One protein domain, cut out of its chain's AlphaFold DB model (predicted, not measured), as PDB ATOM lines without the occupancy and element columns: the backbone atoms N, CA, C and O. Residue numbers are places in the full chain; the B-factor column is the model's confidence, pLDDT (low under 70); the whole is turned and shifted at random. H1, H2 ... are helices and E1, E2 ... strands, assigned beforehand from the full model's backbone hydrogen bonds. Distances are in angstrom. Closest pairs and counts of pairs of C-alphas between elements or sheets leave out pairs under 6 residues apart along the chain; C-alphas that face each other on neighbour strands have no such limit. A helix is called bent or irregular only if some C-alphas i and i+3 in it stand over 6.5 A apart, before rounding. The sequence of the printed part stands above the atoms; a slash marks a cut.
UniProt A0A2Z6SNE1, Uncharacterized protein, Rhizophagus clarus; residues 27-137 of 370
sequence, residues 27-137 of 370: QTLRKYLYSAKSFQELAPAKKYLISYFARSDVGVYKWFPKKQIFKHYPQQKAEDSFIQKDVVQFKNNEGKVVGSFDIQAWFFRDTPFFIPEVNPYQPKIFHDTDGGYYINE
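AT A GLANCE: This is residues 27 to 137 of the 370 residues of an uncharacterized protein of Rhizophagus clarus (UniProt A0A2Z6SNE1). An elongated model: at one end two small three-stranded sheets, E1 E2 E3 and E6 E8 E7, lie face to face as a small sandwich with crossed strands, and at the other end is the two-stranded hairpin E4 E5. Between these ends lie the helical hairpin H1 H2 and the short helix H4, while H3 packs on the sheet E1 E2 E3. The printed part has 111 residues, with four named helices and eight named strands in the order H1 H2 E1 E2 E3 H3 E4 E5 H4 E6 E7 E8; the class is mixed, helices and strands. E1 E2 E3 and E4 E5 are antiparallel, and E6 E8 E7 is mixed. The whole is only just loose, close to compact, with a radius of gyration of the C-alphas of 16.0 A and spans of 57 by 30 by 24 A.

HOW THE PARTS SIT: E1, residues 53 to 56, E2, residues 59 to 64, and E3, residues 69 to 73, form a meander, each strand the antiparallel neighbour of the one before. N 54 and O 61 are 3.0 A apart, and N 62 and O 71 are 2.9 A apart, both within hydrogen-bond range. This sheet makes a sandwich, two sheets face to face, with E6, residues 114 to 117, E8, residues 133 to 136, and E7, residues 125 to 127; their strands stand at 61 degrees. The closest C-alphas of E1 and E6 are those of Ser 56 and Phe 114, 5.1 A apart. E6 and E8 are parallel, with N 115 and O 133 at 2.8 A; E8 and E7 are antiparallel, with N 134 and O 126 at 2.9 A. H3, residues 75 to 81, is on the sheet E1 E2 E3 at a height over the sheet of 8.9 A, and runs along the strands, at 6 degrees to E2 on the local plane. H4, residues 103 to 110, only grazes that sheet with residues 107 to 109. H1, residues 27 to 35, and H2, residues 40 to 50, form a helical hairpin; they touch, with the C-alphas of Tyr 32 and Ala 45 closest at 5.0 A, at a shallow tilt of 15 degrees, opposite ways. H2 is irregular, C-alphas 41 and 44 being 7.1 A apart. Every O i to N i+4 pair is within hydrogen-bond range in H1, H3 and H4, and 5 of 7 are in H2. E4, residues 87 to 91, and E5, residues 97 to 102, form an antiparallel hairpin, with N 88 and O 101 at 2.9 A. The C-alphas of Tyr 34 in H1 and Val 88 in E4 are the closest of those two elements, 6.7 A apart.

IN THESE COORDINATES: H1 begins at C-alpha 27, (238.428, 220.167, 171.561). H2 is 16.1 A long, E2 16.3 A and E5 14.2 A. E8 ends at C-alpha 136, (219.584, 220.878, 193.378).

THE WHOLE: The two C-alphas farthest apart are those of Glu 94 and Pro 120, at 57.1 A. The printed part has no cut; the link E6 to E7 is short and the other links are tight. The mean pLDDT of the printed part is 92.5, and no printed residue is under 70.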
ATOM      1  N   GLN A  27     238.016 219.518 172.809       95.12
ATOM      2  CA  GLN A  27     238.428 220.167 171.561       95.12
ATOM      3  C   GLN A  27     237.747 221.529 171.379       95.12
ATOM      4  O   GLN A  27     238.404 222.500 171.003       95.12
ATOM      5  N   THR A  28     236.452 221.625 171.693       96.31
ATOM      6  CA  THR A  28     235.706 222.890 171.631       96.31
ATOM      7  C   THR A  28     236.245 223.898 172.643       96.31
ATOM      8  O   THR A  28     236.484 225.052 172.285       96.31
ATOM      9  N   LEU A  29     236.515 223.462 173.879       96.50
ATOM     10  CA  LEU A  29     237.144 224.313 174.892       96.50
ATOM     11  C   LEU A  29     238.504 224.842 174.413       96.50
ATOM     12  O   LEU A  29     238.746 226.047 174.472       96.50
ATOM     13  N   ARG A  30     239.369 223.962 173.888       95.31
ATOM     14  CA  ARG A  30     240.686 224.353 173.365       95.31
ATOM     15  C   ARG A  30     240.559 225.321 172.193       95.31
ATOM     16  O   ARG A  30     241.271 226.316 172.158       95.31
ATOM     17  N   LYS A  31     239.605 225.114 171.283       96.38
ATOM     18  CA  LYS A  31     239.341 226.070 170.198       96.38
ATOM     19  C   LYS A  31     239.061 227.475 170.739       96.38
ATOM     20  O   LYS A  31     239.637 228.430 170.229       96.38
ATOM     21  N   TYR A  32     238.231 227.608 171.777       96.38
ATOM     22  CA  TYR A  32     237.984 228.911 172.401       96.38
ATOM     23  C   TYR A  32     239.230 229.476 173.092       96.38
ATOM     24  O   TYR A  32     239.549 230.643 172.882       96.38
ATOM     25  N   LEU A  33     239.960 228.656 173.856       94.88
ATOM     26  CA  LEU A  33     241.175 229.074 174.565       94.88
ATOM     27  C   LEU A  33     242.246 229.630 173.618       94.88
ATOM     28  O   LEU A  33     242.742 230.729 173.837       94.88
ATOM     29  N   TYR A  34     242.565 228.901 172.549       94.75
ATOM     30  CA  TYR A  34     243.637 229.268 171.618       94.75
ATOM     31  C   TYR A  34     243.209 230.289 170.554       94.75
ATOM     32  O   TYR A  34     244.057 230.819 169.840       94.75
ATOM     33  N   SER A  35     241.910 230.593 170.449       93.56
ATOM     34  CA  SER A  35     241.423 231.716 169.636       93.56
ATOM     35  C   SER A  35     241.593 233.079 170.314       93.56
ATOM     36  O   SER A  35     241.573 234.096 169.623       93.56
ATOM     37  N   ALA A  36     241.764 233.104 171.640       92.06
ATOM     38  CA  ALA A  36     241.865 234.333 172.413       92.06
ATOM     39  C   ALA A  36     243.253 234.969 172.272       92.06
ATOM     40  O   ALA A  36     244.275 234.325 172.512       92.06
ATOM     41  N   LYS A  37     243.289 236.260 171.938       88.94
ATOM     42  CA  LYS A  37     244.529 237.050 171.843       88.94
ATOM     43  C   LYS A  37     244.797 237.900 173.084       88.94
ATOM     44  O   LYS A  37     245.890 238.439 173.239       88.94
ATOM     45  N   SER A  38     243.815 238.004 173.973       89.25
ATOM     46  CA  SER A  38     243.855 238.796 175.201       89.25
ATOM     47  C   SER A  38     243.082 238.104 176.329       89.25
ATOM     48  O   SER A  38     242.304 237.174 176.098       89.25
ATOM     49  N   PHE A  39     243.250 238.577 177.568       87.88
ATOM     50  CA  PHE A  39     242.513 238.040 178.716       87.88
ATOM     51  C   PHE A  39     240.993 238.234 178.598       87.88
ATOM     52  O   PHE A  39     240.231 237.377 179.050       87.88
ATOM     53  N   GLN A  40     240.541 239.339 177.996       89.19
ATOM     54  CA  GLN A  40     239.121 239.636 177.785       89.19
ATOM     55  C   GLN A  40     238.485 238.651 176.792       89.19
ATOM     56  O   GLN A  40     237.352 238.211 176.987       89.19
ATOM     57  N   GLU A  41     239.237 238.239 175.772       94.00
ATOM     58  CA  GLU A  41     238.790 237.278 174.758       94.00
ATOM     59  C   GLU A  41     238.672 235.838 175.277       94.00
ATOM     60  O   GLU A  41     238.108 234.990 174.593       94.00
ATOM     61  N   LEU A  42     239.114 235.545 176.507       95.38
ATOM     62  CA  LEU A  42     238.896 234.240 177.146       95.38
ATOM     63  C   LEU A  42     237.451 234.023 177.618       95.38
ATOM     64  O   LEU A  42     237.111 232.919 178.051       95.38
ATOM     65  N   ALA A  43     236.593 235.048 177.576       95.19
ATOM     66  CA  ALA A  43     235.218 234.954 178.060       95.19
ATOM     67  C   ALA A  43     234.431 233.752 177.481       95.19
ATOM     68  O   ALA A  43     233.772 233.073 178.271       95.19
ATOM     69  N   PRO A  44     234.506 233.409 176.177       96.69
ATOM     70  CA  PRO A  44     233.844 232.222 175.633       96.69
ATOM     71  C   PRO A  44     234.362 230.913 176.238       96.69
ATOM     72  O   PRO A  44     233.555 230.065 176.604       96.69
ATOM     73  N   ALA A  45     235.680 230.762 176.418       96.88
ATOM     74  CA  ALA A  45     236.268 229.570 177.034       96.88
ATOM     75  C   ALA A  45     235.832 229.416 178.498       96.88
ATOM     76  O   ALA A  45     235.392 228.343 178.909       96.88
ATOM     77  N   LYS A  46     235.885 230.513 179.265       96.50
ATOM     78  CA  LYS A  46     235.435 230.561 180.663       96.50
ATOM     79  C   LYS A  46     233.958 230.191 180.787       96.50
ATOM     80  O   LYS A  46     233.626 229.302 181.565       96.50
ATOM     81  N   LYS A  47     233.090 230.822 179.983       96.38
ATOM     82  CA  LYS A  47     231.645 230.536 179.935       96.38
ATOM     83  C   LYS A  47     231.357 229.093 179.522       96.38
ATOM     84  O   LYS A  47     230.474 228.471 180.102       96.38
ATOM     85  N   TYR A  48     232.098 228.569 178.546       97.25
ATOM     86  CA  TYR A  48     231.960 227.185 178.105       97.25
ATOM     87  C   TYR A  48     232.342 226.206 179.214       97.25
ATOM     88  O   TYR A  48     231.646 225.224 179.397       97.25
ATOM     89  N   LEU A  49     233.393 226.458 179.996       97.19
ATOM     90  CA  LEU A  49     233.759 225.549 181.082       97.19
ATOM     91  C   LEU A  49     232.733 225.574 182.231       97.19
ATOM     92  O   LEU A  49     232.238 224.524 182.639       97.19
ATOM     93  N   ILE A  50     232.357 226.762 182.716       96.62
ATOM     94  CA  ILE A  50     231.428 226.903 183.857       96.62
ATOM     95  C   ILE A  50     229.976 226.553 183.514       96.62
ATOM     96  O   ILE A  50     229.142 226.459 184.409       96.62
ATOM     97  N   SER A  51     229.645 226.358 182.234       96.75
ATOM     98  CA  SER A  51     228.332 225.840 181.851       96.75
ATOM     99  C   SER A  51     228.202 224.326 182.070       96.75
ATOM    100  O   SER A  51     227.084 223.823 182.206       96.75
ATOM    101  N   TYR A  52     229.327 223.604 182.170       97.50
ATOM    102  CA  TYR A  52     229.359 222.161 182.429       97.50
ATOM    103  C   TYR A  52     229.878 221.781 183.813       97.50
ATOM    104  O   TYR A  52     229.498 220.721 184.304       97.50
ATOM    105  N   PHE A  53     230.759 222.579 184.418       97.44
ATOM    106  CA  PHE A  53     231.453 222.195 185.645       97.44
ATOM    107  C   PHE A  53     231.204 223.172 186.785       97.44
ATOM    108  O   PHE A  53     231.223 224.387 186.596       97.44
ATOM    109  N   ALA A  54     231.047 222.612 187.978       96.38
ATOM    110  CA  ALA A  54     230.915 223.334 189.233       96.38
ATOM    111  C   ALA A  54     231.871 222.738 190.266       96.38
ATOM    112  O   ALA A  54     231.895 221.518 190.447       96.38
ATOM    113  N   ARG A  55     232.665 223.579 190.932       94.75
ATOM    114  CA  ARG A  55     233.486 223.132 192.064       94.75
ATOM    115  C   ARG A  55     232.637 223.066 193.332       94.75
ATOM    116  O   ARG A  55     231.712 223.852 193.494       94.75
ATOM    117  N   SER A  56     232.976 222.144 194.213       91.75
ATOM    118  CA  SER A  56     232.387 221.930 195.538       91.75
ATOM    119  C   SER A  56     233.521 221.656 196.527       91.75
ATOM    120  O   SER A  56     234.644 221.361 196.116       91.75
ATOM    121  N   ASP A  57     233.236 221.737 197.816       84.62
ATOM    122  CA  ASP A  57     234.150 221.345 198.894       84.62
ATOM    123  C   ASP A  57     234.580 219.867 198.812       84.62
ATOM    124  O   ASP A  57     235.697 219.514 199.182       84.62
ATOM    125  N   VAL A  58     233.724 219.011 198.249       81.31
ATOM    126  CA  VAL A  58     233.967 217.571 198.091       81.31
ATOM    127  C   VAL A  58     234.494 217.165 196.707       81.31
ATOM    128  O   VAL A  58     234.659 215.973 196.440       81.31
ATOM    129  N   GLY A  59     234.757 218.106 195.793       92.06
ATOM    130  CA  GLY A  59     235.269 217.817 194.444       92.06
ATOM    131  C   GLY A  59     234.604 218.639 193.338       92.06
ATOM    132  O   GLY A  59     234.369 219.833 193.495       92.06
ATOM    133  N   VAL A  60     234.311 218.015 192.194       96.00
ATOM    134  CA  VAL A  60     233.744 218.699 191.019       96.00
ATOM    135  C   VAL A  60     232.501 217.980 190.514       96.00
ATOM    136  O   VAL A  60     232.513 216.773 190.267       96.00
ATOM    137  N   TYR A  61     231.444 218.743 190.274       95.94
ATOM    138  CA  TYR A  61     230.237 218.280 189.609       95.94
ATOM    139  C   TYR A  61     230.309 218.576 188.115       95.94
ATOM    140  O   TYR A  61     230.554 219.708 187.702       95.94
ATOM    141  N   LYS A  62     230.069 217.547 187.298       96.62
ATOM    142  CA  LYS A  62     229.972 217.652 185.839       96.62
ATOM    143  C   LYS A  62     228.531 217.446 185.389       96.62
ATOM    144  O   LYS A  62     227.915 216.434 185.725       96.62
ATOM    145  N   TRP A  63     228.029 218.375 184.588       96.25
ATOM    146  CA  TRP A  63     226.740 218.303 183.915       96.25
ATOM    147  C   TRP A  63     226.775 217.322 182.737       96.25
ATOM    148  O   TRP A  63     227.694 217.356 181.916       96.25
ATOM    149  N   PHE A  64     225.750 216.474 182.640       95.19
ATOM    150  CA  PHE A  64     225.520 215.544 181.532       95.19
ATOM    151  C   PHE A  64     224.211 215.896 180.817       95.19
ATOM    152  O   PHE A  64     223.149 215.393 181.205       95.19
ATOM    153  N   PRO A  65     224.269 216.716 179.754       93.38
ATOM    154  CA  PRO A  65     223.097 217.233 179.054       93.38
ATOM    155  C   PRO A  65     222.094 216.177 178.607       93.38
ATOM    156  O   PRO A  65     220.896 216.342 178.821       93.38
ATOM    157  N   LYS A  66     222.554 215.055 178.037       91.19
ATOM    158  CA  LYS A  66     221.640 214.016 177.531       91.19
ATOM    159  C   LYS A  66     220.817 213.360 178.636       91.19
ATOM    160  O   LYS A  66     219.714 212.891 178.387       91.19
ATOM    161  N   LYS A  67     221.373 213.291 179.846       88.19
ATOM    162  CA  LYS A  67     220.733 212.664 181.008       88.19
ATOM    163  C   LYS A  67     220.079 213.679 181.943       88.19
ATOM    164  O   LYS A  67     219.338 213.263 182.823       88.19
ATOM    165  N   GLN A  68     220.360 214.970 181.758       88.31
ATOM    166  CA  GLN A  68     219.925 216.062 182.630       88.31
ATOM    167  C   GLN A  68     220.315 215.838 184.107       88.31
ATOM    168  O   GLN A  68     219.548 216.120 185.027       88.31
ATOM    169  N   ILE A  69     221.517 215.299 184.341       90.00
ATOM    170  CA  ILE A  69     222.045 215.028 185.687       90.00
ATOM    171  C   ILE A  69     223.423 215.643 185.881       90.00
ATOM    172  O   ILE A  69     224.202 215.774 184.935       90.00
ATOM    173  N   PHE A  70     223.748 215.924 187.138       92.69
ATOM    174  CA  PHE A  70     225.125 216.099 187.564       92.69
ATOM    175  C   PHE A  70     225.709 214.768 188.018       92.69
ATOM    176  O   PHE A  70     225.002 213.909 188.543       92.69
ATOM    177  N   LYS A  71     227.014 214.602 187.823       92.44
ATOM    178  CA  LYS A  71     227.783 213.574 188.518       92.44
ATOM    179  C   LYS A  71     228.947 214.213 189.241       92.44
ATOM    180  O   LYS A  71     229.658 215.033 188.660       92.44
ATOM    181  N   HIS A  72     229.136 213.777 190.475       93.06
ATOM    182  CA  HIS A  72     230.290 214.112 191.287       93.06
ATOM    183  C   HIS A  72     231.531 213.338 190.825       93.06
ATOM    184  O   HIS A  72     231.457 212.157 190.469       93.06
ATOM    185  N   TYR A  73     232.673 214.017 190.841       93.81
ATOM    186  CA  TYR A  73     233.998 213.454 190.637       93.81
ATOM    187  C   TYR A  73     234.946 214.000 191.711       93.81
ATOM    188  O   TYR A  73     234.924 215.206 191.973       93.81
ATOM    189  N   PRO A  74     235.828 213.162 192.291       93.81
ATOM    190  CA  PRO A  74     236.947 213.657 193.083       93.81
ATOM    191  C   PRO A  74     237.760 214.674 192.281       93.81
ATOM    192  O   PRO A  74     237.935 214.497 191.071       93.81
ATOM    193  N   GLN A  75     238.276 215.705 192.951       93.81
ATOM    194  CA  GLN A  75     238.991 216.808 192.303       93.81
ATOM    195  C   GLN A  75     240.107 216.315 191.367       93.81
ATOM    196  O   GLN A  75     240.084 216.648 190.187       93.81
ATOM    197  N   GLN A  76     240.990 215.434 191.849       93.50
ATOM    198  CA  GLN A  76     242.092 214.877 191.055       93.50
ATOM    199  C   GLN A  76     241.605 214.212 189.757       93.50
ATOM    200  O   GLN A  76     242.119 214.458 188.672       93.50
ATOM    201  N   LYS A  77     240.522 213.429 189.830       94.75
ATOM    202  CA  LYS A  77     239.940 212.791 188.643       94.75
ATOM    203  C   LYS A  77     239.387 213.818 187.653       94.75
ATOM    204  O   LYS A  77     239.456 213.596 186.443       94.75
ATOM    205  N   ALA A  78     238.806 214.909 188.148       94.50
ATOM    206  CA  ALA A  78     238.300 215.982 187.302       94.50
ATOM    207  C   ALA A  78     239.437 216.745 186.606       94.50
ATOM    208  O   ALA A  78     239.328 217.006 185.405       94.50
ATOM    209  N   GLU A  79     240.521 217.032 187.329       94.19
ATOM    210  CA  GLU A  79     241.753 217.640 186.812       94.19
ATOM    211  C   GLU A  79     242.377 216.781 185.706       94.19
ATOM    212  O   GLU A  79     242.622 217.278 184.608       94.19
ATOM    213  N   ASP A  80     242.540 215.479 185.945       93.00
ATOM    214  CA  ASP A  80     243.207 214.576 185.002       93.00
ATOM    215  C   ASP A  80     242.375 214.308 183.740       93.00
ATOM    216  O   ASP A  80     242.916 214.125 182.647       93.00
ATOM    217  N   SER A  81     241.044 214.266 183.872       92.44
ATOM    218  CA  SER A  81     240.163 213.762 182.807       92.44
ATOM    219  C   SER A  81     239.437 214.845 182.010       92.44
ATOM    220  O   SER A  81     239.096 214.615 180.850       92.44
ATOM    221  N   PHE A  82     239.106 215.984 182.625       92.69
ATOM    222  CA  PHE A  82     238.136 216.926 182.047       92.69
ATOM    223  C   PHE A  82     238.601 218.379 182.063       92.69
ATOM    224  O   PHE A  82     238.422 219.080 181.069       92.69
ATOM    225  N   ILE A  83     239.182 218.820 183.177       94.31
ATOM    226  CA  ILE A  83     239.669 220.185 183.391       94.31
ATOM    227  C   ILE A  83     241.191 220.124 183.470       94.31
ATOM    228  O   ILE A  83     241.788 220.438 184.495       94.31
ATOM    229  N   GLN A  84     241.810 219.644 182.394       93.38
ATOM    230  CA  GLN A  84     243.260 219.493 182.315       93.38
ATOM    231  C   GLN A  84     243.951 220.853 182.333       93.38
ATOM    232  O   GLN A  84     243.422 221.847 181.827       93.38
ATOM    233  N   LYS A  85     245.161 220.877 182.891       94.75
ATOM    234  CA  LYS A  85     246.027 222.049 182.854       94.75
ATOM    235  C   LYS A  85     246.349 222.409 181.403       94.75
ATOM    236  O   LYS A  85     247.005 221.643 180.702       94.75
ATOM    237  N   ASP A  86     245.907 223.586 180.971       94.12
ATOM    238  CA  ASP A  86     246.180 224.134 179.641       94.12
ATOM    239  C   ASP A  86     246.499 225.627 179.790       94.12
ATOM    240  O   ASP A  86     245.685 226.402 180.308       94.12
ATOM    241  N   VAL A  87     247.721 226.006 179.405       94.62
ATOM    242  CA  VAL A  87     248.270 227.349 179.621       94.62
ATOM    243  C   VAL A  87     248.413 228.056 178.282       94.62
ATOM    244  O   VAL A  87     249.263 227.700 177.467       94.62
ATOM    245  N   VAL A  88     247.620 229.106 178.081       94.44
ATOM    246  CA  VAL A  88     247.716 229.973 176.903       94.44
ATOM    247  C   VAL A  88     248.641 231.141 177.222       94.44
ATOM    248  O   VAL A  88     248.548 231.736 178.294       94.44
ATOM    249  N   GLN A  89     249.535 231.476 176.295       94.00
ATOM    250  CA  GLN A  89     250.408 232.645 176.386       94.00
ATOM    251  C   GLN A  89     249.975 233.700 175.373       94.00
ATOM    252  O   GLN A  89     249.848 233.414 174.183       94.00
ATOM    253  N   PHE A  90     249.811 234.931 175.837       91.31
ATOM    254  CA  PHE A  90     249.545 236.084 174.987       91.31
ATOM    255  C   PHE A  90     250.870 236.719 174.594       91.31
ATOM    256  O   PHE A  90     251.715 236.967 175.455       91.31
ATOM    257  N   LYS A  91     251.061 236.972 173.300       89.00
ATOM    258  CA  LYS A  91     252.282 237.571 172.754       89.00
ATOM    259  C   LYS A  91     251.971 238.926 172.130       89.00
ATOM    260  O   LYS A  91     250.911 239.093 171.534       89.00
ATOM    261  N   ASN A  92     252.887 239.881 172.271       86.69
ATOM    262  CA  ASN A  92     252.823 241.145 171.540       86.69
ATOM    263  C   ASN A  92     253.232 240.953 170.065       86.69
ATOM    264  O   ASN A  92     253.606 239.855 169.644       86.69
ATOM    265  N   ASN A  93     253.209 242.037 169.287       86.12
ATOM    266  CA  ASN A  93     253.578 242.027 167.863       86.12
ATOM    267  C   ASN A  93     255.037 241.601 167.601       86.12
ATOM    268  O   ASN A  93     255.360 241.186 166.495       86.12
ATOM    269  N   GLU A  94     255.903 241.666 168.613       87.50
ATOM    270  CA  GLU A  94     257.311 241.250 168.557       87.50
ATOM    271  C   GLU A  94     257.503 239.780 168.982       87.50
ATOM    272  O   GLU A  94     258.625 239.292 169.088       87.50
ATOM    273  N   GLY A  95     256.416 239.057 169.275       84.44
ATOM    274  CA  GLY A  95     256.451 237.665 169.727       84.44
ATOM    275  C   GLY A  95     256.812 237.478 171.207       84.44
ATOM    276  O   GLY A  95     256.881 236.336 171.674       84.44
ATOM    277  N   LYS A  96     256.995 238.563 171.968       88.94
ATOM    278  CA  LYS A  96     257.287 238.526 173.405       88.94
ATOM    279  C   LYS A  96     256.020 238.214 174.195       88.94
ATOM    280  O   LYS A  96     254.981 238.837 173.984       88.94
ATOM    281  N   VAL A  97     256.112 237.270 175.130       89.44
ATOM    282  CA  VAL A  97     255.001 236.918 176.025       89.44
ATOM    283  C   VAL A  97     254.706 238.094 176.957       89.44
ATOM    284  O   VAL A  97     255.581 238.541 177.694       89.44
ATOM    285  N   VAL A  98     253.470 238.584 176.917       91.25
ATOM    286  CA  VAL A  98     252.960 239.694 177.740       91.25
ATOM    287  C   VAL A  98     251.974 239.235 178.812       91.25
ATOM    288  O   VAL A  98     251.624 240.003 179.701       91.25
ATOM    289  N   GLY A  99     251.538 237.977 178.762       91.19
ATOM    290  CA  GLY A  99     250.692 237.381 179.786       91.19
ATOM    291  C   GLY A  99     250.494 235.890 179.560       91.19
ATOM    292  O   GLY A  99     250.748 235.374 178.472       91.19
ATOM    293  N   SER A 100     250.025 235.197 180.590       93.50
ATOM    294  CA  SER A 100     249.629 233.797 180.500       93.50
ATOM    295  C   SER A 100     248.343 233.545 181.277       93.50
ATOM    296  O   SER A 100     248.020 234.253 182.232       93.50
ATOM    297  N   PHE A 101     247.594 232.536 180.854       96.31
ATOM    298  CA  PHE A 101     246.360 232.128 181.498       96.31
ATOM    299  C   PHE A 101     246.291 230.608 181.590       96.31
ATOM    300  O   PHE A 101     246.404 229.922 180.579       96.31
ATOM    301  N   ASP A 102     246.077 230.108 182.804       96.50
ATOM    302  CA  ASP A 102     245.854 228.697 183.108       96.50
ATOM    303  C   ASP A 102     244.369 228.493 183.433       96.50
ATOM    304  O   ASP A 102     243.865 229.011 184.436       96.50
ATOM    305  N   ILE A 103     243.663 227.762 182.570       96.00
ATOM    306  CA  ILE A 103     242.221 227.537 182.720       96.00
ATOM    307  C   ILE A 103     241.885 226.686 183.953       96.00
ATOM    308  O   ILE A 103     240.859 226.929 184.590       96.00
ATOM    309  N   GLN A 104     242.742 225.726 184.311       96.75
ATOM    310  CA  GLN A 104     242.531 224.844 185.458       96.75
ATOM    311  C   GLN A 104     242.712 225.640 186.750       96.75
ATOM    312  O   GLN A 104     241.815 225.656 187.594       96.75
ATOM    313  N   ALA A 105     243.820 226.378 186.869       96.38
ATOM    314  CA  ALA A 105     244.073 227.220 188.037       96.38
ATOM    315  C   ALA A 105     242.982 228.289 188.213       96.38
ATOM    316  O   ALA A 105     242.524 228.524 189.330       96.38
ATOM    317  N   TRP A 106     242.528 228.903 187.115       96.94
ATOM    318  CA  TRP A 106     241.405 229.840 187.145       96.94
ATOM    319  C   TRP A 106     240.113 229.176 187.630       96.94
ATOM    320  O   TRP A 106     239.439 229.720 188.501       96.94
ATOM    321  N   PHE A 107     239.771 227.992 187.113       96.75
ATOM    322  CA  PHE A 107     238.551 227.294 187.514       96.75
ATOM    323  C   PHE A 107     238.537 227.010 189.022       96.75
ATOM    324  O   PHE A 107     237.574 227.355 189.706       96.75
ATOM    325  N   PHE A 108     239.618 226.442 189.559       95.44
ATOM    326  CA  PHE A 108     239.674 226.040 190.965       95.44
ATOM    327  C   PHE A 108     239.911 227.184 191.949       95.44
ATOM    328  O   PHE A 108     239.644 226.994 193.132       95.44
ATOM    329  N   ARG A 109     240.369 228.359 191.499       94.38
ATOM    330  CA  ARG A 109     240.575 229.529 192.366       94.38
ATOM    331  C   ARG A 109     239.430 230.536 192.292       94.38
ATOM    332  O   ARG A 109     239.010 231.047 193.326       94.38
ATOM    333  N   ASP A 110     238.929 230.802 191.088       94.50
ATOM    334  CA  ASP A 110     238.170 232.021 190.789       94.50
ATOM    335  C   ASP A 110     236.672 231.769 190.483       94.50
ATOM    336  O   ASP A 110     235.937 232.719 190.217       94.50
ATOM    337  N   THR A 111     236.186 230.518 190.492       94.62
ATOM    338  CA  THR A 111     234.749 230.192 190.286       94.62
ATOM    339  C   THR A 111     234.004 230.041 191.619       94.62
ATOM    340  O   THR A 111     234.653 229.862 192.634       94.62
ATOM    341  N   PRO A 112     232.670 230.122 191.720       92.62
ATOM    342  CA  PRO A 112     231.988 229.890 193.001       92.62
ATOM    343  C   PRO A 112     232.007 228.412 193.427       92.62
ATOM    344  O   PRO A 112     232.108 227.520 192.584       92.62
ATOM    345  N   PHE A 113     231.899 228.157 194.735       93.25
ATOM    346  CA  PHE A 113     231.622 226.821 195.270       93.25
ATOM    347  C   PHE A 113     230.123 226.549 195.235       93.25
ATOM    348  O   PHE A 113     229.344 227.376 195.698       93.25
ATOM    349  N   PHE A 114     229.744 225.391 194.706       93.81
ATOM    350  CA  PHE A 114     228.379 224.898 194.709       93.81
ATOM    351  C   PHE A 114     228.188 223.853 195.803       93.81
ATOM    352  O   PHE A 114     228.987 222.922 195.922       93.81
ATOM    353  N   ILE A 115     227.093 223.994 196.541       90.75
ATOM    354  CA  ILE A 115     226.658 223.072 197.583       90.75
ATOM    355  C   ILE A 115     225.555 222.180 196.990       90.75
ATOM    356  O   ILE A 115     224.580 222.698 196.436       90.75
ATOM    357  N   PRO A 116     225.693 220.844 197.026       88.88
ATOM    358  CA  PRO A 116     224.595 219.957 196.663       88.88
ATOM    359  C   PRO A 116     223.483 220.055 197.713       88.88
ATOM    360  O   PRO A 116     223.745 219.989 198.911       88.88
ATOM    361  N   GLU A 117     222.237 220.191 197.274       88.62
ATOM    362  CA  GLU A 117     221.076 220.207 198.166       88.62
ATOM    363  C   GLU A 117     219.910 219.461 197.523       88.62
ATOM    364  O   GLU A 117     219.735 219.474 196.307       88.62
ATOM    365  N   VAL A 118     219.067 218.832 198.335       88.69
ATOM    366  CA  VAL A 118     217.772 218.320 197.894       88.69
ATOM    367  C   VAL A 118     216.693 219.308 198.306       88.69
ATOM    368  O   VAL A 118     216.345 219.393 199.482       88.69
ATOM    369  N   ASN A 119     216.118 220.015 197.332       88.38
ATOM    370  CA  ASN A 119     215.053 220.972 197.606       88.38
ATOM    371  C   ASN A 119     213.956 220.925 196.527       88.38
ATOM    372  O   ASN A 119     214.172 221.398 195.412       88.38
ATOM    373  N   PRO A 120     212.760 220.378 196.810       88.06
ATOM    374  CA  PRO A 120     211.721 220.210 195.793       88.06
ATOM    375  C   PRO A 120     211.129 221.529 195.275       88.06
ATOM    376  O   PRO A 120     210.464 221.528 194.239       88.06
ATOM    377  N   TYR A 121     211.385 222.648 195.957       85.50
ATOM    378  CA  TYR A 121     210.842 223.966 195.619       85.50
ATOM    379  C   TYR A 121     211.828 224.858 194.857       85.50
ATOM    380  O   TYR A 121     211.456 225.946 194.416       85.50
ATOM    381  N   GLN A 122     213.072 224.408 194.680       88.81
ATOM    382  CA  GLN A 122     214.116 225.167 193.996       88.81
ATOM    383  C   GLN A 122     214.383 224.626 192.581       88.81
ATOM    384  O   GLN A 122     214.211 223.434 192.313       88.81
ATOM    385  N   PRO A 123     214.831 225.469 191.636       89.44
ATOM    386  CA  PRO A 123     215.261 225.010 190.318       89.44
ATOM    387  C   PRO A 123     216.555 224.186 190.396       89.44
ATOM    388  O   PRO A 123     217.181 224.070 191.446       89.44
ATOM    389  N   LYS A 124     216.983 223.622 189.256       89.56
ATOM    390  CA  LYS A 124     218.173 222.756 189.191       89.56
ATOM    391  C   LYS A 124     219.436 223.430 189.730       89.56
ATOM    392  O   LYS A 124     220.251 222.758 190.348       89.56
ATOM    393  N   ILE A 125     219.572 224.729 189.477       93.19
ATOM    394  CA  ILE A 125     220.627 225.593 189.998       93.19
ATOM    395  C   ILE A 125     219.956 226.817 190.606       93.19
ATOM    396  O   ILE A 125     219.129 227.444 189.939       93.19
ATOM    397  N   PHE A 126     220.320 227.162 191.836       91.56
ATOM    398  CA  PHE A 126     219.811 228.343 192.525       91.56
ATOM    399  C   PHE A 126     220.902 229.002 193.373       91.56
ATOM    400  O   PHE A 126     221.970 228.426 193.586       91.56
ATOM    401  N   HIS A 127     220.638 230.232 193.805       89.75
ATOM    402  CA  HIS A 127     221.412 230.910 194.838       89.75
ATOM    403  C   HIS A 127     220.469 231.330 195.962       89.75
ATOM    404  O   HIS A 127     219.291 231.598 195.705       89.75
ATOM    405  N   ASP A 128     220.977 231.391 197.183       85.56
ATOM    406  CA  ASP A 128     220.236 231.955 198.309       85.56
ATOM    407  C   ASP A 128     220.418 233.486 198.387       85.56
ATOM    408  O   ASP A 128     221.011 234.124 197.503       85.56
ATOM    409  N   THR A 129     219.851 234.096 199.429       83.38
ATOM    410  CA  THR A 129     219.996 235.530 199.717       83.38
ATOM    411  C   THR A 129     221.369 235.905 200.271       83.38
ATOM    412  O   THR A 129     221.753 237.068 200.159       83.38
ATOM    413  N   ASP A 130     222.103 234.938 200.821       84.25
ATOM    414  CA  ASP A 130     223.397 235.127 201.483       84.25
ATOM    415  C   ASP A 130     224.585 234.945 200.514       84.25
ATOM    416  O   ASP A 130     225.741 235.179 200.869       84.25
ATOM    417  N   GLY A 131     224.305 234.594 199.254       83.25
ATOM    418  CA  GLY A 131     225.274 234.455 198.167       83.25
ATOM    419  C   GLY A 131     225.793 233.030 197.946       83.25
ATOM    420  O   GLY A 131     226.714 232.845 197.146       83.25
ATOM    421  N   GLY A 132     225.223 232.028 198.619       89.56
ATOM    422  CA  GLY A 132     225.505 230.611 198.398       89.56
ATOM    423  C   GLY A 132     225.016 230.140 197.027       89.56
ATOM    424  O   GLY A 132     223.969 230.570 196.546       89.56
ATOM    425  N   TYR A 133     225.772 229.248 196.381       93.12
ATOM    426  CA  TYR A 133     225.410 228.640 195.098       93.12
ATOM    427  C   TYR A 133     225.070 227.169 195.307       93.12
ATOM    428  O   TYR A 133     225.815 226.455 195.973       93.12
ATOM    429  N   TYR A 134     223.991 226.696 194.689       92.81
ATOM    430  CA  TYR A 134     223.463 225.363 194.960       92.81
ATOM    431  C   TYR A 134     223.208 224.556 193.691       92.81
ATOM    432  O   TYR A 134     222.736 225.078 192.675       92.81
ATOM    433  N   ILE A 135     223.506 223.259 193.764       92.94
ATOM    434  CA  ILE A 135     223.063 222.257 192.792       92.94
ATOM    435  C   ILE A 135     221.926 221.484 193.438       92.94
ATOM    436  O   ILE A 135     222.142 220.724 194.377       92.94
ATOM    437  N   ASN A 136     220.721 221.637 192.902       91.62
ATOM    438  CA  ASN A 136     219.584 220.878 193.378       91.62
ATOM    439  C   ASN A 136     219.643 219.438 192.847       91.62
ATOM    440  O   ASN A 136     219.517 219.183 191.641       91.62
ATOM    441  N   GLU A 137     219.834 218.478 193.739       89.00
ATOM    442  CA  GLU A 137     219.874 217.049 193.446       89.00
ATOM    443  C   GLU A 137     218.480 216.414 193.404       89.00
ATOM    444  O   GLU A 137     218.341 215.280 192.937       89.00
TER     445      GLU A 137